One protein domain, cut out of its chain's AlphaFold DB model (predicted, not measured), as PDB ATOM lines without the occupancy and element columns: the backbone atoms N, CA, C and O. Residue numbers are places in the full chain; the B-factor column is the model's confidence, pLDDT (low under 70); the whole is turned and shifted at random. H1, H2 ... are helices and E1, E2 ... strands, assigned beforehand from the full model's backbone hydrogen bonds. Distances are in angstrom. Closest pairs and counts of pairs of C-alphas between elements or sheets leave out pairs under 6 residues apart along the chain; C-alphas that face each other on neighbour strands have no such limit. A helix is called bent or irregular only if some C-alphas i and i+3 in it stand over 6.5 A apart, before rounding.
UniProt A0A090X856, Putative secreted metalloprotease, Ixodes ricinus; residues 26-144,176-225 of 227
ATOM      1  N   PHE A  26      -1.182  31.040  43.547       85.69
ATOM      2  CA  PHE A  26      -2.618  31.294  43.685       85.69
ATOM      3  C   PHE A  26      -3.039  31.298  45.153       85.69
ATOM      4  O   PHE A  26      -2.449  30.609  45.984       85.69
ATOM      5  N   GLU A  27      -4.090  32.048  45.457       93.06
ATOM      6  CA  GLU A  27      -4.710  32.084  46.777       93.06
ATOM      7  C   GLU A  27      -5.988  31.245  46.776       93.06
ATOM      8  O   GLU A  27      -6.699  31.175  45.769       93.06
ATOM      9  N   VAL A  28      -6.281  30.594  47.902       94.56
ATOM     10  CA  VAL A  28      -7.542  29.876  48.098       94.56
ATOM     11  C   VAL A  28      -8.490  30.744  48.910       94.56
ATOM     12  O   VAL A  28      -8.150  31.187  50.004       94.56
ATOM     13  N   ALA A  29      -9.693  30.947  48.385       95.31
ATOM     14  CA  ALA A  29     -10.764  31.680  49.039       95.31
ATOM     15  C   ALA A  29     -12.037  30.833  49.136       95.31
ATOM     16  O   ALA A  29     -12.219  29.864  48.397       95.31
ATOM     17  N   TYR A  30     -12.937  31.230  50.032       95.19
ATOM     18  CA  TYR A  30     -14.230  30.580  50.245       95.19
ATOM     19  C   TYR A  30     -15.326  31.646  50.153       95.19
ATOM     20  O   TYR A  30     -15.704  32.217  51.180       95.19
ATOM     21  N   PRO A  31     -15.804  31.960  48.935       95.50
ATOM     22  CA  PRO A  31     -16.812  32.980  48.719       95.50
ATOM     23  C   PRO A  31     -18.094  32.688  49.491       95.50
ATOM     24  O   PRO A  31     -18.582  31.555  49.524       95.50
ATOM     25  N   LYS A  32     -18.657  33.738  50.087       93.12
ATOM     26  CA  LYS A  32     -19.911  33.691  50.834       93.12
ATOM     27  C   LYS A  32     -20.840  34.788  50.345       93.12
ATOM     28  O   LYS A  32     -20.428  35.934  50.172       93.12
ATOM     29  N   LEU A  33     -22.101  34.428  50.143       91.50
ATOM     30  CA  LEU A  33     -23.158  35.393  49.884       91.50
ATOM     31  C   LEU A  33     -23.527  36.058  51.217       91.50
ATOM     32  O   LEU A  33     -23.968  35.376  52.139       91.50
ATOM     33  N   LEU A  34     -23.301  37.367  51.329       87.88
ATOM     34  CA  LEU A  34     -23.607  38.150  52.529       87.88
ATOM     35  C   LEU A  34     -25.054  38.640  52.528       87.88
ATOM     36  O   LEU A  34     -25.743  38.564  53.540       87.88
ATOM     37  N   GLU A  35     -25.516  39.131  51.379       78.25
ATOM     38  CA  GLU A  35     -26.871  39.636  51.202       78.25
ATOM     39  C   GLU A  35     -27.417  39.201  49.843       78.25
ATOM     40  O   GLU A  35     -26.768  39.363  48.807       78.25
ATOM     41  N   SER A  36     -28.652  38.705  49.855       65.62
ATOM     42  CA  SER A  36     -29.537  38.703  48.693       65.62
ATOM     43  C   SER A  36     -30.695  39.617  49.072       65.62
ATOM     44  O   SER A  36     -31.529  39.243  49.898       65.62
ATOM     45  N   ARG A  37     -30.715  40.855  48.575       56.34
ATOM     46  CA  ARG A  37     -31.712  41.846  49.003       56.34
ATOM     47  C   ARG A  37     -33.082  41.531  48.405       56.34
ATOM     48  O   ARG A  37     -33.456  42.110  47.402       56.34
ATOM     49  N   GLY A  38     -33.867  40.658  49.035       61.19
ATOM     50  CA  GLY A  38     -35.291  40.462  48.713       61.19
ATOM     51  C   GLY A  38     -35.606  40.369  47.206       61.19
ATOM     52  O   GLY A  38     -35.015  39.562  46.500       61.19
ATOM     53  N   LEU A  39     -36.545  41.196  46.724       52.31
ATOM     54  CA  LEU A  39     -36.969  41.309  45.312       52.31
ATOM     55  C   LEU A  39     -35.916  41.946  44.377       52.31
ATOM     56  O   LEU A  39     -36.154  42.025  43.173       52.31
ATOM     57  N   SER A  40     -34.789  42.432  44.903       55.72
ATOM     58  CA  SER A  40     -33.703  43.001  44.106       55.72
ATOM     59  C   SER A  40     -32.843  41.871  43.532       55.72
ATOM     60  O   SER A  40     -32.486  40.902  44.201       55.72
ATOM     61  N   SER A  41     -32.514  41.996  42.249       69.50
ATOM     62  CA  SER A  41     -31.603  41.100  41.543       69.50
ATOM     63  C   SER A  41     -30.137  41.283  41.956       69.50
ATOM     64  O   SER A  41     -29.266  40.719  41.299       69.50
ATOM     65  N   GLU A  42     -29.858  42.079  42.989       85.81
ATOM     66  CA  GLU A  42     -28.512  42.404  43.448       85.81
ATOM     67  C   GLU A  42     -28.011  41.403  44.493       85.81
ATOM     68  O   GLU A  42     -28.772  40.860  45.303       85.81
ATOM     69  N   LYS A  43     -26.699  41.169  44.489       90.75
ATOM     70  CA  LYS A  43     -26.029  40.260  45.425       90.75
ATOM     71  C   LYS A  43     -24.798  40.921  46.019       90.75
ATOM     72  O   LYS A  43     -24.084  41.634  45.326       90.75
ATOM     73  N   VAL A  44     -24.514  40.642  47.286       94.06
ATOM     74  CA  VAL A  44     -23.234  41.016  47.899       94.06
ATOM     75  C   VAL A  44     -22.461  39.746  48.205       94.06
ATOM     76  O   VAL A  44     -22.904  38.938  49.022       94.06
ATOM     77  N   ILE A  45     -21.316  39.557  47.550       94.44
ATOM     78  CA  ILE A  45     -20.446  38.398  47.768       94.44
ATOM     79  C   ILE A  45     -19.150  38.857  48.416       94.44
ATOM     80  O   ILE A  45     -18.429  39.691  47.873       94.44
ATOM     81  N   HIS A  46     -18.830  38.256  49.555       95.44
ATOM     82  CA  HIS A  46     -17.518  38.356  50.170       95.44
ATOM     83  C   HIS A  46     -16.655  37.198  49.686       95.44
ATOM     84  O   HIS A  46     -16.960  36.039  49.964       95.44
ATOM     85  N   ILE A  47     -15.588  37.510  48.954       95.38
ATOM     86  CA  ILE A  47     -14.660  36.511  48.420       95.38
ATOM     87  C   ILE A  47     -13.548  36.250  49.438       95.38
ATOM     88  O   ILE A  47     -13.329  35.109  49.840       95.38
ATOM     89  N   LYS A  48     -12.866  37.317  49.858       92.00
ATOM     90  CA  LYS A  48     -11.798  37.316  50.863       92.00
ATOM     91  C   LYS A  48     -11.679  38.704  51.492       92.00
ATOM     92  O   LYS A  48     -12.316  39.648  51.021       92.00
ATOM     93  N   GLU A  49     -10.806  38.833  52.487       88.62
ATOM     94  CA  GLU A  49     -10.476  40.126  53.086       88.62
ATOM     95  C   GLU A  49     -10.077  41.144  52.001       88.62
ATOM     96  O   GLU A  49      -9.249  40.862  51.129       88.62
ATOM     97  N   GLY A  50     -10.720  42.313  52.016       88.38
ATOM     98  CA  GLY A  50     -10.528  43.364  51.011       88.38
ATOM     99  C   GLY A  50     -11.186  43.131  49.640       88.38
ATOM    100  O   GLY A  50     -11.130  44.028  48.797       88.38
ATOM    101  N   VAL A  51     -11.841  41.985  49.398       92.94
ATOM    102  CA  VAL A  51     -12.538  41.679  48.133       92.94
ATOM    103  C   VAL A  51     -14.004  41.331  48.392       92.94
ATOM    104  O   VAL A  51     -14.379  40.176  48.615       92.94
ATOM    105  N   ILE A  52     -14.838  42.367  48.313       95.75
ATOM    106  CA  ILE A  52     -16.301  42.291  48.350       95.75
ATOM    107  C   ILE A  52     -16.828  42.836  47.024       95.75
ATOM    108  O   ILE A  52     -16.377  43.896  46.582       95.75
ATOM    109  N   LEU A  53     -17.756  42.105  46.407       96.19
ATOM    110  CA  LEU A  53     -18.413  42.491  45.161       96.19
ATOM    111  C   LEU A  53     -19.878  42.847  45.417       96.19
ATOM    112  O   LEU A  53     -20.602  42.082  46.061       96.19
ATOM    113  N   HIS A  54     -20.299  43.981  44.865       95.38
ATOM    114  CA  HIS A  54     -21.675  44.458  44.812       95.38
ATOM    115  C   HIS A  54     -22.214  44.212  43.405       95.38
ATOM    116  O   HIS A  54     -21.922  44.935  42.458       95.38
ATOM    117  N   LEU A  55     -22.955  43.122  43.269       95.25
ATOM    118  CA  LEU A  55     -23.288  42.520  41.992       95.25
ATOM    119  C   LEU A  55     -24.658  42.973  41.489       95.25
ATOM    120  O   LEU A  55     -25.667  42.714  42.143       95.25
ATOM    121  N   GLU A  56     -24.689  43.543  40.289       94.69
ATOM    122  CA  GLU A  56     -25.877  43.811  39.470       94.69
ATOM    123  C   GLU A  56     -26.007  42.753  38.362       94.69
ATOM    124  O   GLU A  56     -25.020  42.131  37.967       94.69
ATOM    125  N   LYS A  57     -27.214  42.533  37.824       94.44
ATOM    126  CA  LYS A  57     -27.400  41.630  36.674       94.44
ATOM    127  C   LYS A  57     -26.697  42.165  35.433       94.44
ATOM    128  O   LYS A  57     -26.857  43.328  35.073       94.44
ATOM    129  N   SER A  58     -25.994  41.283  34.735       93.88
ATOM    130  CA  SER A  58     -25.483  41.558  33.394       93.88
ATOM    131  C   SER A  58     -26.476  41.081  32.342       93.88
ATOM    132  O   SER A  58     -27.106  40.042  32.523       93.88
ATOM    133  N   SER A  59     -26.568  41.815  31.235       92.69
ATOM    134  CA  SER A  59     -27.273  41.366  30.037       92.69
ATOM    135  C   SER A  59     -26.420  41.645  28.809       92.69
ATOM    136  O   SER A  59     -26.057  42.790  28.535       92.69
ATOM    137  N   VAL A  60     -26.016  40.573  28.136       94.19
ATOM    138  CA  VAL A  60     -25.092  40.583  26.993       94.19
ATOM    139  C   VAL A  60     -25.518  39.613  25.896       94.19
ATOM    140  O   VAL A  60     -25.089  39.770  24.756       94.19
ATOM    141  N   LEU A  61     -26.346  38.614  26.208       94.44
ATOM    142  CA  LEU A  61     -26.824  37.609  25.269       94.44
ATOM    143  C   LEU A  61     -28.218  37.976  24.759       94.44
ATOM    144  O   LEU A  61     -29.120  38.282  25.533       94.44
ATOM    145  N   SER A  62     -28.428  37.876  23.447       92.94
ATOM    146  CA  SER A  62     -29.782  37.894  22.894       92.94
ATOM    147  C   SER A  62     -30.571  36.666  23.353       92.94
ATOM    148  O   SER A  62     -30.021  35.569  23.419       92.94
ATOM    149  N   GLU A  63     -31.874  36.827  23.608       93.75
ATOM    150  CA  GLU A  63     -32.768  35.735  24.015       93.75
ATOM    151  C   GLU A  63     -32.676  34.516  23.083       93.75
ATOM    152  O   GLU A  63     -32.607  33.387  23.562       93.75
ATOM    153  N   ASN A  64     -32.615  34.743  21.768       93.00
ATOM    154  CA  ASN A  64     -32.562  33.690  20.751       93.00
ATOM    155  C   ASN A  64     -31.129  33.471  20.244       93.00
ATOM    156  O   ASN A  64     -30.843  33.656  19.069       93.00
ATOM    157  N   LEU A  65     -30.201  33.113  21.123       93.12
ATOM    158  CA  LEU A  65     -28.812  32.876  20.735       93.12
ATOM    159  C   LEU A  65     -28.688  31.631  19.837       93.12
ATOM    160  O   LEU A  65     -29.378  30.635  20.040       93.12
ATOM    161  N   VAL A  66     -27.769  31.663  18.871       93.44
ATOM    162  CA  VAL A  66     -27.459  30.511  18.013       93.44
ATOM    163  C   VAL A  66     -25.971  30.202  18.102       93.44
ATOM    164  O   VAL A  66     -25.135  31.079  17.886       93.44
ATOM    165  N   LEU A  67     -25.637  28.945  18.399       93.31
ATOM    166  CA  LEU A  67     -24.289  28.408  18.232       93.31
ATOM    167  C   LEU A  67     -24.249  27.564  16.958       93.31
ATOM    168  O   LEU A  67     -25.092  26.691  16.774       93.31
ATOM    169  N   THR A  68     -23.257  27.802  16.101       94.50
ATOM    170  CA  THR A  68     -23.018  26.982  14.907       94.50
ATOM    171  C   THR A  68     -21.666  26.290  15.022       94.50
ATOM    172  O   THR A  68     -20.633  26.956  15.042       94.50
ATOM    173  N   ASP A  69     -21.670  24.960  15.073       93.19
ATOM    174  CA  ASP A  69     -20.463  24.138  15.004       93.19
ATOM    175  C   ASP A  69     -20.146  23.799  13.540       93.19
ATOM    176  O   ASP A  69     -20.936  23.169  12.835       93.19
ATOM    177  N   LEU A  70     -18.969  24.239  13.092       93.56
ATOM    178  CA  LEU A  70     -18.432  24.033  11.744       93.56
ATOM    179  C   LEU A  70     -17.268  23.026  11.718       93.56
ATOM    180  O   LEU A  70     -16.557  22.928  10.720       93.56
ATOM    181  N   SER A  71     -17.022  22.304  12.814       88.88
ATOM    182  CA  SER A  71     -15.913  21.347  12.928       88.88
ATOM    183  C   SER A  71     -16.162  20.032  12.178       88.88
ATOM    184  O   SER A  71     -15.211  19.326  11.827       88.88
ATOM    185  N   GLY A  72     -17.433  19.701  11.935       88.81
ATOM    186  CA  GLY A  72     -17.874  18.506  11.221       88.81
ATOM    187  C   GLY A  72     -17.894  18.655   9.698       88.81
ATOM    188  O   GLY A  72     -17.467  19.654   9.128       88.81
ATOM    189  N   LYS A  73     -18.416  17.626   9.015       92.06
ATOM    190  CA  LYS A  73     -18.660  17.677   7.559       92.06
ATOM    191  C   LYS A  73     -19.813  18.609   7.194       92.06
ATOM    192  O   LYS A  73     -19.764  19.246   6.152       92.06
ATOM    193  N   GLU A  74     -20.831  18.642   8.048       94.62
ATOM    194  CA  GLU A  74     -22.023  19.470   7.906       94.62
ATOM    195  C   GLU A  74     -22.129  20.390   9.128       94.62
ATOM    196  O   GLU A  74     -21.835  19.929  10.238       94.62
ATOM    197  N   PRO A  75     -22.551  21.655   8.955       94.31
ATOM    198  CA  PRO A  75     -22.812  22.559  10.067       94.31
ATOM    199  C   PRO A  75     -23.880  22.012  11.019       94.31
ATOM    200  O   PRO A  75     -24.956  21.595  10.584       94.31
ATOM    201  N   VAL A  76     -23.615  22.075  12.323       94.81
ATOM    202  CA  VAL A  76     -24.611  21.791  13.365       94.81
ATOM    203  C   VAL A  76     -25.040  23.107  13.999       94.81
ATOM    204  O   VAL A  76     -24.218  23.834  14.547       94.81
ATOM    205  N   VAL A  77     -26.334  23.415  13.917       94.50
ATOM    206  CA  VAL A  77     -26.924  24.643  14.462       94.50
ATOM    207  C   VAL A  77     -27.682  24.314  15.745       94.50
ATOM    208  O   VAL A  77     -28.643  23.544  15.720       94.50
ATOM    209  N   THR A  78     -27.273  24.929  16.851       93.88
ATOM    210  CA  THR A  78     -27.844  24.729  18.186       93.88
ATOM    211  C   THR A  78     -28.487  26.030  18.678       93.88
ATOM    212  O   THR A  78     -27.772  26.957  19.072       93.88
ATOM    213  N   PRO A  79     -29.831  26.125  18.688       94.00
ATOM    214  CA  PRO A  79     -30.538  27.228  19.327       94.00
ATOM    215  C   PRO A  79     -30.345  27.198  20.845       94.00
ATOM    216  O   PRO A  79     -30.441  26.144  21.476       94.00
ATOM    217  N   MET A  80     -30.121  28.361  21.445       94.06
ATOM    218  CA  MET A  80     -29.910  28.533  22.878       94.06
ATOM    219  C   MET A  80     -30.752  29.684  23.416       94.06
ATOM    220  O   MET A  80     -30.902  30.720  22.777       94.06
ATOM    221  N   ASN A  81     -31.265  29.522  24.635       95.44
ATOM    222  CA  ASN A  81     -31.960  30.598  25.330       95.44
ATOM    223  C   ASN A  81     -30.933  31.492  26.043       95.44
ATOM    224  O   ASN A  81     -30.432  31.128  27.109       95.44
ATOM    225  N   GLY A  82     -30.609  32.647  25.460       94.50
ATOM    226  CA  GLY A  82     -29.612  33.574  26.000       94.50
ATOM    227  C   GLY A  82     -29.987  34.126  27.371       94.50
ATOM    228  O   GLY A  82     -29.141  34.150  28.261       94.50
ATOM    229  N   THR A  83     -31.266  34.442  27.591       94.38
ATOM    230  CA  THR A  83     -31.789  34.902  28.890       94.38
ATOM    231  C   THR A  83     -31.550  33.863  29.984       94.38
ATOM    232  O   THR A  83     -31.145  34.184  31.101       94.38
ATOM    233  N   TYR A  84     -31.765  32.583  29.671       94.75
ATOM    234  CA  TYR A  84     -31.432  31.489  30.571       94.75
ATOM    235  C   TYR A  84     -29.919  31.391  30.760       94.75
ATOM    236  O   TYR A  84     -29.468  31.258  31.894       94.75
ATOM    237  N   MET A  85     -29.127  31.473  29.692       94.38
ATOM    238  CA  MET A  85     -27.667  31.371  29.754       94.38
ATOM    239  C   MET A  85     -27.027  32.436  30.655       94.38
ATOM    240  O   MET A  85     -26.188  32.103  31.489       94.38
ATOM    241  N   GLU A  86     -27.466  33.690  30.560       94.56
ATOM    242  CA  GLU A  86     -26.935  34.798  31.364       94.56
ATOM    243  C   GLU A  86     -27.612  34.959  32.730       94.56
ATOM    244  O   GLU A  86     -27.242  35.834  33.508       94.56
ATOM    245  N   ARG A  87     -28.572  34.094  33.085       94.69
ATOM    246  CA  ARG A  87     -29.337  34.217  34.337       94.69
ATOM    247  C   ARG A  87     -28.475  34.231  35.594       94.69
ATOM    248  O   ARG A  87     -28.968  34.641  36.632       94.69
ATOM    249  N   ASN A  88     -27.241  33.750  35.535       95.44
ATOM    250  CA  ASN A  88     -26.304  33.725  36.656       95.44
ATOM    251  C   ASN A  88     -25.146  34.710  36.463       95.44
ATOM    252  O   ASN A  88     -24.197  34.672  37.238       95.44
ATOM    253  N   LEU A  89     -25.200  35.559  35.437       96.88
ATOM    254  CA  LEU A  89     -24.158  36.516  35.114       96.88
ATOM    255  C   LEU A  89     -24.422  37.852  35.804       96.88
ATOM    256  O   LEU A  89     -25.511  38.429  35.721       96.88
ATOM    257  N   TYR A  90     -23.390  38.344  36.471       96.75
ATOM    258  CA  TYR A  90     -23.423  39.577  37.234       96.75
ATOM    259  C   TYR A  90     -22.194  40.430  36.953       96.75
ATOM    260  O   TYR A  90     -21.181  39.926  36.461       96.75
ATOM    261  N   HIS A  91     -22.270  41.711  37.291       96.69
ATOM    262  CA  HIS A  91     -21.137  42.622  37.253       96.69
ATOM    263  C   HIS A  91     -21.106  43.558  38.461       96.69
ATOM    264  O   HIS A  91     -22.133  43.841  39.067       96.69
ATOM    265  N   ASP A  92     -19.917  44.064  38.764       96.12
ATOM    266  CA  ASP A  92     -19.675  45.180  39.674       96.12
ATOM    267  C   ASP A  92     -18.805  46.188  38.911       96.12
ATOM    268  O   ASP A  92     -17.644  45.912  38.588       96.12
ATOM    269  N   LYS A  93     -19.398  47.336  38.560       93.44
ATOM    270  CA  LYS A  93     -18.733  48.361  37.742       93.44
ATOM    271  C   LYS A  93     -17.558  48.993  38.485       93.44
ATOM    272  O   LYS A  93     -16.507  49.194  37.886       93.44
ATOM    273  N   GLU A  94     -17.716  49.241  39.783       93.12
ATOM    274  CA  GLU A  94     -16.697  49.870  40.633       93.12
ATOM    275  C   GLU A  94     -15.465  48.974  40.782       93.12
ATOM    276  O   GLU A  94     -14.330  49.445  40.828       93.12
ATOM    277  N   LYS A  95     -15.679  47.655  40.827       93.88
ATOM    278  CA  LYS A  95     -14.602  46.661  40.917       93.88
ATOM    279  C   LYS A  95     -14.094  46.175  39.564       93.88
ATOM    280  O   LYS A  95     -13.176  45.358  39.544       93.88
ATOM    281  N   MET A  96     -14.643  46.660  38.447       92.69
ATOM    282  CA  MET A  96     -14.345  46.149  37.101       92.69
ATOM    283  C   MET A  96     -14.524  44.623  37.007       92.69
ATOM    284  O   MET A  96     -13.750  43.930  36.344       92.69
ATOM    285  N   ALA A  97     -15.527  44.094  37.708       95.75
ATOM    286  CA  ALA A  97     -15.749  42.665  37.867       95.75
ATOM    287  C   ALA A  97     -16.960  42.204  37.054       95.75
ATOM    288  O   ALA A  97     -17.986  42.880  37.005       95.75
ATOM    289  N   ALA A  98     -16.861  41.017  36.465       97.38
ATOM    290  CA  ALA A  98     -17.982  40.301  35.874       97.38
ATOM    291  C   ALA A  98     -17.827  38.813  36.177       97.38
ATOM    292  O   ALA A  98     -16.790  38.211  35.885       97.38
ATOM    293  N   VAL A  99     -18.852  38.224  36.784       97.75
ATOM    294  CA  VAL A  99     -18.791  36.866  37.327       97.75
ATOM    295  C   VAL A  99     -20.070  36.096  37.054       97.75
ATOM    296  O   VAL A  99     -21.172  36.639  37.124       97.75
ATOM    297  N   GLU A 100     -19.924  34.801  36.799       97.25
ATOM    298  CA  GLU A 100     -21.011  33.851  36.970       97.25
ATOM    299  C   GLU A 100     -21.093  33.452  38.448       97.25
ATOM    300  O   GLU A 100     -20.090  33.049  39.042       97.25
ATOM    301  N   VAL A 101     -22.294  33.525  39.021       96.06
ATOM    302  CA  VAL A 101     -22.588  33.094  40.389       96.06
ATOM    303  C   VAL A 101     -23.627  31.981  40.359       96.06
ATOM    304  O   VAL A 101     -24.770  32.194  39.951       96.06
ATOM    305  N   LYS A 102     -23.250  30.792  40.829       94.38
ATOM    306  CA  LYS A 102     -24.158  29.654  41.013       94.38
ATOM    307  C   LYS A 102     -24.348  29.378  42.497       94.38
ATOM    308  O   LYS A 102     -23.390  29.321  43.260       94.38
ATOM    309  N   GLU A 103     -25.591  29.148  42.892       90.69
ATOM    310  CA  GLU A 103     -25.952  28.816  44.269       90.69
ATOM    311  C   GLU A 103     -26.600  27.435  44.306       90.69
ATOM    312  O   GLU A 103     -27.549  27.158  43.567       90.69
ATOM    313  N   LYS A 104     -26.092  26.548  45.166       85.56
ATOM    314  CA  LYS A 104     -26.665  25.214  45.361       85.56
ATOM    315  C   LYS A 104     -26.518  24.779  46.810       85.56
ATOM    316  O   LYS A 104     -25.407  24.624  47.305       85.56
ATOM    317  N   ASN A 105     -27.648  24.525  47.475       83.81
ATOM    318  CA  ASN A 105     -27.699  24.059  48.868       83.81
ATOM    319  C   ASN A 105     -26.891  24.949  49.835       83.81
ATOM    320  O   ASN A 105     -26.185  24.441  50.699       83.81
ATOM    321  N   GLY A 106     -26.939  26.273  49.648       81.00
ATOM    322  CA  GLY A 106     -26.182  27.240  50.451       81.00
ATOM    323  C   GLY A 106     -24.705  27.397  50.065       81.00
ATOM    324  O   GLY A 106     -24.072  28.356  50.499       81.00
ATOM    325  N   ALA A 107     -24.155  26.523  49.217       88.44
ATOM    326  CA  ALA A 107     -22.827  26.714  48.649       88.44
ATOM    327  C   ALA A 107     -22.882  27.678  47.457       88.44
ATOM    328  O   ALA A 107     -23.771  27.575  46.606       88.44
ATOM    329  N   VAL A 108     -21.906  28.583  47.395       93.62
ATOM    330  CA  VAL A 108     -21.747  29.572  46.326       93.62
ATOM    331  C   VAL A 108     -20.543  29.184  45.478       93.62
ATOM    332  O   VAL A 108     -19.459  28.943  46.009       93.62
ATOM    333  N   GLU A 109     -20.737  29.130  44.167       95.62
ATOM    334  CA  GLU A 109     -19.676  29.004  43.175       95.62
ATOM    335  C   GLU A 109     -19.585  30.304  42.386       95.62
ATOM    336  O   GLU A 109     -20.591  30.807  41.885       95.62
ATOM    337  N   VAL A 110     -18.376  30.845  42.281       96.88
ATOM    338  CA  VAL A 110     -18.086  32.084  41.566       96.88
ATOM    339  C   VAL A 110     -17.005  31.804  40.536       96.88
ATOM    340  O   VAL A 110     -15.953  31.253  40.859       96.88
ATOM    341  N   SER A 111     -17.238  32.199  39.290       96.88
ATOM    342  CA  SER A 111     -16.220  32.128  38.244       96.88
ATOM    343  C   SER A 111     -16.196  33.406  37.416       96.88
ATOM    344  O   SER A 111     -17.237  34.017  37.197       96.88
ATOM    345  N   GLY A 112     -15.010  33.825  36.977       96.69
ATOM    346  CA  GLY A 112     -14.851  34.988  36.103       96.69
ATOM    347  C   GLY A 112     -13.835  36.004  36.610       96.69
ATOM    348  O   GLY A 112     -12.766  35.655  37.117       96.69
ATOM    349  N   VAL A 113     -14.163  37.276  36.416       95.94
ATOM    350  CA  VAL A 113     -13.303  38.439  36.639       95.94
ATOM    351  C   VAL A 113     -13.715  39.140  37.922       95.94
ATOM    352  O   VAL A 113     -14.856  39.574  38.025       95.94
ATOM    353  N   ILE A 114     -12.798  39.278  38.882       95.81
ATOM    354  CA  ILE A 114     -13.086  39.917  40.180       95.81
ATOM    355  C   ILE A 114     -12.345  41.244  40.380       95.81
ATOM    356  O   ILE A 114     -12.674  41.984  41.302       95.81
ATOM    357  N   SER A 115     -11.363  41.545  39.523       90.50
ATOM    358  CA  SER A 115     -10.762  42.870  39.352       90.50
ATOM    359  C   SER A 115     -10.124  43.008  37.962       90.50
ATOM    360  O   SER A 115     -10.186  42.095  37.134       90.50
ATOM    361  N   ASP A 116      -9.454  44.130  37.709       82.81
ATOM    362  CA  ASP A 116      -8.636  44.356  36.514       82.81
ATOM    363  C   ASP A 116      -7.565  43.271  36.260       82.81
ATOM    364  O   ASP A 116      -7.261  42.946  35.108       82.81
ATOM    365  N   THR A 117      -7.045  42.673  37.330       85.81
ATOM    366  CA  THR A 117      -5.912  41.734  37.352       85.81
ATOM    367  C   THR A 117      -6.284  40.358  37.907       85.81
ATOM    368  O   THR A 117      -5.672  39.359  37.535       85.81
ATOM    369  N   LEU A 118      -7.314  40.255  38.753       92.00
ATOM    370  CA  LEU A 118      -7.628  39.034  39.499       92.00
ATOM    371  C   LEU A 118      -8.822  38.275  38.933       92.00
ATOM    372  O   LEU A 118      -9.884  38.837  38.639       92.00
ATOM    373  N   ARG A 119      -8.642  36.960  38.794       94.44
ATOM    374  CA  ARG A 119      -9.620  36.011  38.247       94.44
ATOM    375  C   ARG A 119      -9.918  34.961  39.310       94.44
ATOM    376  O   ARG A 119      -9.069  34.666  40.151       94.44
ATOM    377  N   ILE A 120     -11.127  34.407  39.272       96.50
ATOM    378  CA  ILE A 120     -11.592  33.397  40.227       96.50
ATOM    379  C   ILE A 120     -12.182  32.188  39.503       96.50
ATOM    380  O   ILE A 120     -12.894  32.345  38.510       96.50
ATOM    381  N   LEU A 121     -11.890  30.985  39.999       95.38
ATOM    382  CA  LEU A 121     -12.467  29.728  39.516       95.38
ATOM    383  C   LEU A 121     -12.739  28.767  40.686       95.38
ATOM    384  O   LEU A 121     -11.923  28.705  41.612       95.38
ATOM    385  N   PRO A 122     -13.828  27.981  40.655       95.19
ATOM    386  CA  PRO A 122     -14.086  26.961  41.668       95.19
ATOM    387  C   PRO A 122     -13.082  25.800  41.578       95.19
ATOM    388  O   PRO A 122     -12.645  25.402  40.497       95.19
ATOM    389  N   LEU A 123     -12.734  25.217  42.727       93.94
ATOM    390  CA  LEU A 123     -11.872  24.039  42.857       93.94
ATOM    391  C   LEU A 123     -12.697  22.814  43.281       93.94
ATOM    392  O   LEU A 123     -12.642  22.377  44.427       93.94
ATOM    393  N   HIS A 124     -13.448  22.223  42.347       87.50
ATOM    394  CA  HIS A 124     -14.357  21.100  42.639       87.50
ATOM    395  C   HIS A 124     -13.673  19.826  43.164       87.50
ATOM    396  O   HIS A 124     -14.327  19.008  43.806       87.50
ATOM    397  N   LEU A 125     -12.377  19.646  42.889       86.94
ATOM    398  CA  LEU A 125     -11.599  18.492  43.358       86.94
ATOM    399  C   LEU A 125     -11.021  18.686  44.767       86.94
ATOM    400  O   LEU A 125     -10.503  17.736  45.350       86.94
ATOM    401  N   MET A 126     -11.079  19.903  45.311       86.94
ATOM    402  CA  MET A 126     -10.605  20.196  46.658       86.94
ATOM    403  C   MET A 126     -11.710  19.912  47.679       86.94
ATOM    404  O   MET A 126     -12.897  20.092  47.398       86.94
ATOM    405  N   ALA A 127     -11.323  19.464  48.878       84.56
ATOM    406  CA  ALA A 127     -12.274  19.245  49.961       84.56
ATOM    407  C   ALA A 127     -13.019  20.546  50.300       84.56
ATOM    408  O   ALA A 127     -12.432  21.631  50.338       84.56
ATOM    409  N   ARG A 128     -14.326  20.418  50.547       89.38
ATOM    410  CA  ARG A 128     -15.153  21.520  51.051       89.38
ATOM    411  C   ARG A 128     -14.701  21.902  52.461       89.38
ATOM    412  O   ARG A 128     -14.184  21.058  53.192       89.38
ATOM    413  N   ALA A 129     -14.923  23.157  52.832       88.06
ATOM    414  CA  ALA A 129     -14.769  23.589  54.217       88.06
ATOM    415  C   ALA A 129     -15.813  22.910  55.124       88.06
ATOM    416  O   ALA A 129     -16.808  22.364  54.639       88.06
ATOM    417  N   GLU A 130     -15.595  22.953  56.441       88.38
ATOM    418  CA  GLU A 130     -16.502  22.351  57.435       88.38
ATOM    419  C   GLU A 130     -17.932  22.907  57.349       88.38
ATOM    420  O   GLU A 130     -18.897  22.182  57.577       88.38
ATOM    421  N   ASP A 131     -18.078  24.173  56.951       88.50
ATOM    422  CA  ASP A 131     -19.363  24.844  56.732       88.50
ATOM    423  C   ASP A 131     -19.993  24.547  55.354       88.50
ATOM    424  O   ASP A 131     -21.040  25.094  55.010       88.50
ATOM    425  N   GLY A 132     -19.370  23.676  54.554       89.25
ATOM    426  CA  GLY A 132     -19.830  23.279  53.225       89.25
ATOM    427  C   GLY A 132     -19.403  24.214  52.088       89.25
ATOM    428  O   GLY A 132     -19.707  23.909  50.924       89.25
ATOM    429  N   SER A 133     -18.678  25.305  52.384       91.75
ATOM    430  CA  SER A 133     -18.172  26.237  51.374       91.75
ATOM    431  C   SER A 133     -17.211  25.559  50.391       91.75
ATOM    432  O   SER A 133     -16.405  24.692  50.744       91.75
ATOM    433  N   ILE A 134     -17.301  25.971  49.127       94.06
ATOM    434  CA  ILE A 134     -16.473  25.457  48.033       94.06
ATOM    435  C   ILE A 134     -15.211  26.311  47.937       94.06
ATOM    436  O   ILE A 134     -15.285  27.540  47.920       94.06
ATOM    437  N   ALA A 135     -14.054  25.655  47.868       95.31
ATOM    438  CA  ALA A 135     -12.779  26.329  47.672       95.31
ATOM    439  C   ALA A 135     -12.707  26.947  46.270       95.31
ATOM    440  O   ALA A 135     -13.121  26.334  45.286       95.31
ATOM    441  N   HIS A 136     -12.153  28.150  46.180       97.00
ATOM    442  CA  HIS A 136     -11.944  28.866  44.930       97.00
ATOM    443  C   HIS A 136     -10.488  29.269  44.792       97.00
ATOM    444  O   HIS A 136      -9.873  29.741  45.744       97.00
ATOM    445  N   LYS A 137      -9.957  29.113  43.584       95.44
ATOM    446  CA  LYS A 137      -8.648  29.617  43.198       95.44
ATOM    447  C   LYS A 137      -8.788  31.071  42.772       95.44
ATOM    448  O   LYS A 137      -9.498  31.346  41.807       95.44
ATOM    449  N   ILE A 138      -8.062  31.964  43.433       95.69
ATOM    450  CA  ILE A 138      -7.825  33.333  42.979       95.69
ATOM    451  C   ILE A 138      -6.418  33.399  42.414       95.69
ATOM    452  O   ILE A 138      -5.458  32.976  43.058       95.69
ATOM    453  N   PHE A 139      -6.295  33.922  41.205       92.62
ATOM    454  CA  PHE A 139      -5.008  34.066  40.547       92.62
ATOM    455  C   PHE A 139      -4.953  35.367  39.769       92.62
ATOM    456  O   PHE A 139      -5.963  35.863  39.259       92.62
ATOM    457  N   GLU A 140      -3.749  35.911  39.707       90.31
ATOM    458  CA  GLU A 140      -3.448  37.061  38.883       90.31
ATOM    459  C   GLU A 140      -3.292  36.605  37.434       90.31
ATOM    460  O   GLU A 140      -2.665  35.586  37.134       90.31
ATOM    461  N   VAL A 141      -3.907  37.355  36.536       82.50
ATOM    462  CA  VAL A 141      -3.618  37.298  35.111       82.50
ATOM    463  C   VAL A 141      -2.954  38.617  34.794       82.50
ATOM    464  O   VAL A 141      -3.532  39.662  35.103       82.50
ATOM    465  N   ASP A 142      -1.760  38.554  34.202       67.12
ATOM    466  CA  ASP A 142      -1.004  39.739  33.809       67.12
ATOM    467  C   ASP A 142      -1.958  40.730  33.121       67.12
ATOM    468  O   ASP A 142      -2.570  40.417  32.092       67.12
ATOM    469  N   ALA A 143      -2.113  41.929  33.696       54.59
ATOM    470  CA  ALA A 143      -2.670  43.044  32.942       54.59
ATOM    471  C   ALA A 143      -1.801  43.155  31.686       54.59
ATOM    472  O   ALA A 143      -0.583  43.204  31.863       54.59
ATOM    473  N   PRO A 144      -2.362  43.138  30.456       50.69
ATOM    474  CA  PRO A 144      -1.581  42.950  29.242       50.69
ATOM    475  C   PRO A 144      -0.326  43.813  29.276       50.69
ATOM    476  O   PRO A 144      -0.400  45.046  29.209       50.69
ATOM    477  N   VAL A 176     -23.427  59.670  16.540       81.31
ATOM    478  CA  VAL A 176     -23.658  58.321  17.071       81.31
ATOM    479  C   VAL A 176     -24.298  58.447  18.462       81.31
ATOM    480  O   VAL A 176     -23.897  59.335  19.221       81.31
ATOM    481  N   PRO A 177     -25.317  57.635  18.794       84.44
ATOM    482  CA  PRO A 177     -25.866  57.570  20.148       84.44
ATOM    483  C   PRO A 177     -24.802  57.199  21.190       84.44
ATOM    484  O   PRO A 177     -23.864  56.472  20.878       84.44
ATOM    485  N   ASP A 178     -24.968  57.677  22.421       84.31
ATOM    486  CA  ASP A 178     -24.123  57.303  23.559       84.31
ATOM    487  C   ASP A 178     -25.027  56.829  24.716       84.31
ATOM    488  O   ASP A 178     -25.768  57.655  25.265       84.31
ATOM    489  N   PRO A 179     -25.056  55.520  25.038       87.50
ATOM    490  CA  PRO A 179     -24.289  54.449  24.397       87.50
ATOM    491  C   PRO A 179     -24.870  54.021  23.039       87.50
ATOM    492  O   PRO A 179     -26.066  54.175  22.776       87.50
ATOM    493  N   PHE A 180     -24.037  53.413  22.193       87.62
ATOM    494  CA  PHE A 180     -24.492  52.662  21.019       87.62
ATOM    495  C   PHE A 180     -24.280  51.159  21.213       87.62
ATOM    496  O   PHE A 180     -23.402  50.726  21.961       87.62
ATOM    497  N   LEU A 181     -25.113  50.359  20.545       88.25
ATOM    498  CA  LEU A 181     -25.062  48.901  20.616       88.25
ATOM    499  C   LEU A 181     -24.191  48.344  19.490       88.25
ATOM    500  O   LEU A 181     -24.328  48.757  18.336       88.25
ATOM    501  N   ILE A 182     -23.333  47.388  19.829       89.00
ATOM    502  CA  ILE A 182     -22.521  46.632  18.880       89.00
ATOM    503  C   ILE A 182     -22.949  45.177  18.945       89.00
ATOM    504  O   ILE A 182     -22.709  44.471  19.921       89.00
ATOM    505  N   GLU A 183     -23.533  44.712  17.857       89.31
ATOM    506  CA  GLU A 183     -23.849  43.307  17.703       89.31
ATOM    507  C   GLU A 183     -22.589  42.551  17.293       89.31
ATOM    508  O   GLU A 183     -21.913  42.904  16.327       89.31
ATOM    509  N   THR A 184     -22.268  41.511  18.051       89.19
ATOM    510  CA  THR A 184     -21.011  40.780  17.932       89.19
ATOM    511  C   THR A 184     -21.290  39.344  17.514       89.19
ATOM    512  O   THR A 184     -22.105  38.653  18.127       89.19
ATOM    513  N   LEU A 185     -20.575  38.893  16.483       90.25
ATOM    514  CA  LEU A 185     -20.423  37.484  16.134       90.25
ATOM    515  C   LEU A 185     -19.048  37.029  16.626       90.25
ATOM    516  O   LEU A 185     -18.040  37.649  16.291       90.25
ATOM    517  N   ILE A 186     -19.008  35.957  17.412       90.56
ATOM    518  CA  ILE A 186     -17.767  35.428  17.981       90.56
ATOM    519  C   ILE A 186     -17.496  34.061  17.373       90.56
ATOM    520  O   ILE A 186     -18.357  33.184  17.384       90.56
ATOM    521  N   VAL A 187     -16.283  33.891  16.854       92.12
ATOM    522  CA  VAL A 187     -15.799  32.625  16.306       92.12
ATOM    523  C   VAL A 187     -14.712  32.101  17.230       92.12
ATOM    524  O   VAL A 187     -13.723  32.785  17.485       92.12
ATOM    525  N   ALA A 188     -14.907  30.887  17.733       90.38
ATOM    526  CA  ALA A 188     -13.928  30.166  18.530       90.38
ATOM    527  C   ALA A 188     -13.366  29.006  17.709       90.38
ATOM    528  O   ALA A 188     -14.118  28.286  17.050       90.38
ATOM    529  N   ASP A 189     -12.050  28.810  17.752       92.31
ATOM    530  CA  ASP A 189     -11.448  27.631  17.139       92.31
ATOM    531  C   ASP A 189     -11.599  26.388  18.036       92.31
ATOM    532  O   ASP A 189     -11.957  26.455  19.217       92.31
ATOM    533  N   LYS A 190     -11.289  25.221  17.467       90.88
ATOM    534  CA  LYS A 190     -11.374  23.937  18.176       90.88
ATOM    535  C   LYS A 190     -10.425  23.827  19.376       90.88
ATOM    536  O   LYS A 190     -10.700  23.060  20.293       90.88
ATOM    537  N   TYR A 191      -9.291  24.528  19.358       93.06
ATOM    538  CA  TYR A 191      -8.297  24.460  20.430       93.06
ATOM    539  C   TYR A 191      -8.751  25.283  21.631       93.06
ATOM    540  O   TYR A 191      -8.593  24.849  22.768       93.06
ATOM    541  N   PHE A 192      -9.377  26.430  21.377       92.38
ATOM    542  CA  PHE A 192     -10.061  27.220  22.379       92.38
ATOM    543  C   PHE A 192     -11.238  26.437  22.963       92.38
ATOM    544  O   PHE A 192     -11.304  26.279  24.183       92.38
ATOM    545  N   TYR A 193     -12.097  25.867  22.107       93.25
ATOM    546  CA  TYR A 193     -13.240  25.049  22.528       93.25
ATOM    547  C   TYR A 193     -12.838  23.873  23.428       93.25
ATOM    548  O   TYR A 193     -13.527  23.587  24.401       93.25
ATOM    549  N   ALA A 194     -11.693  23.233  23.169       94.19
ATOM    550  CA  ALA A 194     -11.206  22.089  23.947       94.19
ATOM    551  C   ALA A 194     -10.966  22.377  25.446       94.19
ATOM    552  O   ALA A 194     -10.751  21.444  26.220       94.19
ATOM    553  N   ASN A 195     -11.000  23.646  25.870       92.56
ATOM    554  CA  ASN A 195     -10.922  24.038  27.280       92.56
ATOM    555  C   ASN A 195     -12.279  23.999  28.004       92.56
ATOM    556  O   ASN A 195     -12.319  24.225  29.214       92.56
ATOM    557  N   PHE A 196     -13.368  23.720  27.286       93.50
ATOM    558  CA  PHE A 196     -14.730  23.697  27.801       93.50
ATOM    559  C   PHE A 196     -15.316  22.287  27.711       93.50
ATOM    560  O   PHE A 196     -15.077  21.548  26.760       93.50
ATOM    561  N   GLU A 197     -16.099  21.910  28.715       93.38
ATOM    562  CA  GLU A 197     -16.775  20.613  28.780       93.38
ATOM    563  C   GLU A 197     -17.972  20.536  27.829       93.38
ATOM    564  O   GLU A 197     -18.355  19.450  27.400       93.38
ATOM    565  N   ASN A 198     -18.608  21.677  27.555       94.75
ATOM    566  CA  ASN A 198     -19.804  21.782  26.727       94.75
ATOM    567  C   ASN A 198     -20.049  23.227  26.269       94.75
ATOM    568  O   ASN A 198     -19.468  24.187  26.783       94.75
ATOM    569  N   ASP A 199     -20.992  23.368  25.341       94.19
ATOM    570  CA  ASP A 199     -21.388  24.640  24.741       94.19
ATOM    571  C   ASP A 199     -21.885  25.667  25.763       94.19
ATOM    572  O   ASP A 199     -21.592  26.854  25.646       94.19
ATOM    573  N   THR A 200     -22.604  25.223  26.800       94.19
ATOM    574  CA  THR A 200     -23.077  26.097  27.884       94.19
ATOM    575  C   THR A 200     -21.894  26.764  28.582       94.19
ATOM    576  O   THR A 200     -21.919  27.972  28.805       94.19
ATOM    577  N   GLN A 201     -20.833  26.014  28.888       94.25
ATOM    578  CA  GLN A 201     -19.647  26.565  29.543       94.25
ATOM    579  C   GLN A 201     -18.892  27.548  28.637       94.25
ATOM    580  O   GLN A 201     -18.488  28.613  29.109       94.25
ATOM    581  N   LEU A 202     -18.749  27.226  27.345       94.94
ATOM    582  CA  LEU A 202     -18.161  28.129  26.351       94.94
ATOM    583  C   LEU A 202     -18.938  29.450  26.278       94.94
ATOM    584  O   LEU A 202     -18.359  30.527  26.411       94.94
ATOM    585  N   VAL A 203     -20.254  29.372  26.078       95.00
ATOM    586  CA  VAL A 203     -21.114  30.548  25.910       95.00
ATOM    587  C   VAL A 203     -21.111  31.408  27.169       95.00
ATOM    588  O   VAL A 203     -20.961  32.624  27.067       95.00
ATOM    589  N   THR A 204     -21.192  30.807  28.360       94.81
ATOM    590  CA  THR A 204     -21.097  31.552  29.623       94.81
ATOM    591  C   THR A 204     -19.741  32.240  29.782       94.81
ATOM    592  O   THR A 204     -19.685  33.389  30.228       94.81
ATOM    593  N   TYR A 205     -18.640  31.587  29.399       94.75
ATOM    594  CA  TYR A 205     -17.310  32.199  29.435       94.75
ATOM    595  C   TYR A 205     -17.217  33.417  28.507       94.75
ATOM    596  O   TYR A 205     -16.740  34.483  28.910       94.75
ATOM    597  N   ILE A 206     -17.718  33.285  27.275       95.25
ATOM    598  CA  ILE A 206     -17.747  34.378  26.301       95.25
ATOM    599  C   ILE A 206     -18.623  35.527  26.824       95.25
ATOM    600  O   ILE A 206     -18.182  36.676  26.829       95.25
ATOM    601  N   ALA A 207     -19.815  35.221  27.343       96.12
ATOM    602  CA  ALA A 207     -20.718  36.202  27.940       96.12
ATOM    603  C   ALA A 207     -20.052  36.961  29.100       96.12
ATOM    604  O   ALA A 207     -20.120  38.186  29.169       96.12
ATOM    605  N   THR A 208     -19.337  36.252  29.977       95.94
ATOM    606  CA  THR A 208     -18.595  36.856  31.098       95.94
ATOM    607  C   THR A 208     -17.486  37.787  30.606       95.94
ATOM    608  O   THR A 208     -17.293  38.885  31.139       95.94
ATOM    609  N   THR A 209     -16.788  37.388  29.544       93.12
ATOM    610  CA  THR A 209     -15.738  38.201  28.917       93.12
ATOM    611  C   THR A 209     -16.319  39.471  28.293       93.12
ATOM    612  O   THR A 209     -15.790  40.561  28.501       93.12
ATOM    613  N   MET A 210     -17.450  39.365  27.593       93.56
ATOM    614  CA  MET A 210     -18.151  40.520  27.025       93.56
ATOM    615  C   MET A 210     -18.721  41.445  28.095       93.56
ATOM    616  O   MET A 210     -18.592  42.658  27.968       93.56
ATOM    617  N   ALA A 211     -19.288  40.902  29.173       95.19
ATOM    618  CA  ALA A 211     -19.734  41.708  30.305       95.19
ATOM    619  C   ALA A 211     -18.563  42.504  30.899       95.19
ATOM    620  O   ALA A 211     -18.698  43.701  31.135       95.19
ATOM    621  N   THR A 212     -17.387  41.883  31.035       93.06
ATOM    622  CA  THR A 212     -16.159  42.582  31.452       93.06
ATOM    623  C   THR A 212     -15.794  43.711  30.480       93.06
ATOM    624  O   THR A 212     -15.476  44.823  30.904       93.06
ATOM    625  N   ALA A 213     -15.854  43.450  29.170       91.38
ATOM    626  CA  ALA A 213     -15.568  44.450  28.144       91.38
ATOM    627  C   ALA A 213     -16.563  45.624  28.184       91.38
ATOM    628  O   ALA A 213     -16.135  46.772  28.104       91.38
ATOM    629  N   ASN A 214     -17.853  45.363  28.395       92.81
ATOM    630  CA  ASN A 214     -18.895  46.390  28.484       92.81
ATOM    631  C   ASN A 214     -18.703  47.334  29.674       92.81
ATOM    632  O   ASN A 214     -19.031  48.513  29.566       92.81
ATOM    633  N   ILE A 215     -18.132  46.855  30.786       91.19
ATOM    634  CA  ILE A 215     -17.762  47.738  31.902       91.19
ATOM    635  C   ILE A 215     -16.661  48.713  31.456       91.19
ATOM    636  O   ILE A 215     -16.700  49.893  31.790       91.19
ATOM    637  N   ARG A 216     -15.686  48.238  30.668       85.94
ATOM    638  CA  ARG A 216     -14.566  49.061  30.186       85.94
ATOM    639  C   ARG A 216     -14.954  50.018  29.059       85.94
ATOM    640  O   ARG A 216     -14.397  51.110  28.977       85.94
ATOM    641  N   TYR A 217     -15.879  49.606  28.200       86.88
ATOM    642  CA  TYR A 217     -16.347  50.353  27.036       86.88
ATOM    643  C   TYR A 217     -17.826  50.715  27.194       86.88
ATOM    644  O   TYR A 217     -18.654  50.374  26.357       86.88
ATOM    645  N   SER A 218     -18.162  51.440  28.261       83.31
ATOM    646  CA  SER A 218     -19.549  51.779  28.623       83.31
ATOM    647  C   SER A 218     -20.336  52.527  27.540       83.31
ATOM    648  O   SER A 218     -21.563  52.517  27.559       83.31
ATOM    649  N   ASN A 219     -19.647  53.167  26.594       82.69
ATOM    650  CA  ASN A 219     -20.257  53.940  25.509       82.69
ATOM    651  C   ASN A 219     -20.536  53.070  24.264       82.69
ATOM    652  O   ASN A 219     -21.250  53.495  23.358       82.69
ATOM    653  N   ALA A 220     -19.978  51.855  24.218       85.12
ATOM    654  CA  ALA A 220     -20.051  50.906  23.111       85.12
ATOM    655  C   ALA A 220     -20.408  49.514  23.657       85.12
ATOM    656  O   ALA A 220     -19.541  48.683  23.926       85.12
ATOM    657  N   ILE A 221     -21.703  49.276  23.856       86.12
ATOM    658  CA  ILE A 221     -22.195  48.080  24.540       86.12
ATOM    659  C   ILE A 221     -22.248  46.910  23.561       86.12
ATOM    660  O   ILE A 221     -23.042  46.907  22.618       86.12
ATOM    661  N   LEU A 222     -21.413  45.904  23.804       86.31
ATOM    662  CA  LEU A 222     -21.379  44.662  23.049       86.31
ATOM    663  C   LEU A 222     -22.568  43.772  23.425       86.31
ATOM    664  O   LEU A 222     -22.821  43.521  24.607       86.31
ATOM    665  N   THR A 223     -23.245  43.232  22.417       88.50
ATOM    666  CA  THR A 223     -24.294  42.216  22.556       88.50
ATOM    667  C   THR A 223     -24.020  41.046  21.613       88.50
ATOM    668  O   THR A 223     -23.551  41.227  20.491       88.50
ATOM    669  N   LEU A 224     -24.272  39.818  22.065       84.25
ATOM    670  CA  LEU A 224     -24.150  38.602  21.255       84.25
ATOM    671  C   LEU A 224     -25.457  38.347  20.514       84.25
ATOM    672  O   LEU A 224     -26.520  38.235  21.132       84.25
ATOM    673  N   LYS A 225     -25.369  38.274  19.185       73.25
ATOM    674  CA  LYS A 225     -26.538  38.262  18.306       73.25
ATOM    675  C   LYS A 225     -27.016  36.855  17.934       73.25
ATOM    676  O   LYS A 225     -26.240  35.906  17.878       73.25
TER     677      LYS A 225
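What this domain is: This is residues 26 to 144 and 176 to 225 of the 227 residues of the protein "Putative secreted metalloprotease" of Ixodes ricinus (UniProt A0A090X856). A large nine-strand sheet, curled like part of a barrel and folded back on itself, has the long helix H3 packed over one face, and two small two-stranded sheets lie beyond. H3 sits between E8 of the large sheet and the pair E12 and E13, while the hairpin E5 and E6 lies near the first residues of H3. The 169 printed residues hold three named helices and thirteen named strands, in the order E1 to E6, H1, E7 to E12, H2, H3, E13; the class is mixed, helices and strands. The large sheet, E1 E11 E10 E9 E8 E7 E4 E3 E2, is antiparallel. The whole is compact, with a radius of gyration of the C-alphas of 16.7 A, and spans 50 by 41 by 37 A.

Where its parts are: E1, residues 27 to 29, begins with C-alpha 27 at (-4.710, 32.084, 46.777). E2 is residues 32 to 36, E3 43 to 48, and E4 51 to 57, 18.8 A long. E5 is residues 64 to 69, E6 76 to 81, H1 82 to 88 and E7 89 to 92. H1 is irregular: C-alphas 85 and 88 are 7.4 A apart. E8, residues 97 to 104, is 21.9 A long; E9, 107 to 113, is 19.3 A. E10 is residues 118 to 122, E11 136 to 140, E12 180 to 184 and H2 190 to 193. H3, residues 199 to 216, is 25.9 A long, and E13, residues 220 to 224, ends at (-24.150, 38.602, 21.255).

How they stand to each other: In the folded sheet, one sheet bent back into two leaves, E1 E11 E10 E9 E8 face E4 E3 E2, with E7 as the hinge. E2 E3 E4 and E7 E8 E9 E10 E11 are meanders, each strand the antiparallel neighbour of the one before. In the hairpin E8 and E9, N 100 and O 111 are 2.8 A apart. H3 is on this sheet at a height of 8.1 A, along E8 at 22 degrees on the local plane; their closest C-alphas, of Ala 98 and Thr 212, are 5.3 A apart. H1 is on the same face and touches H3 about perpendicular, at 74 degrees, closest at the C-alphas of Met 85 and Thr 204, 6.6 A. E12, H2 H3, E13 form a strand-helix-strand unit, two parallel strands with helices between; N 182 and O 221 are 2.8 A apart. In the hairpin E5 and E6, N 67 and O 78 are 3.0 A apart. H2 is close to H3 but not clearly touching, the C-alphas of Tyr 193 and Leu 202 being 7.0 A apart. Every O i to N i+4 pair is within hydrogen-bond range in H3, 2 of 3 in H1; H2 is too short for one.

The domain as a whole: The C-alphas farthest apart, of Glu 130 and Val 176, are 54.5 A apart. Residues 145 to 175 are not printed, and C-alphas 144 and 176 are 29.5 A apart across this cut. The link E10 to E11, residues 123 to 135, is long. Mean pLDDT of the printed part is 90.2; residues 36 to 41 and 142 to 144 are under 70.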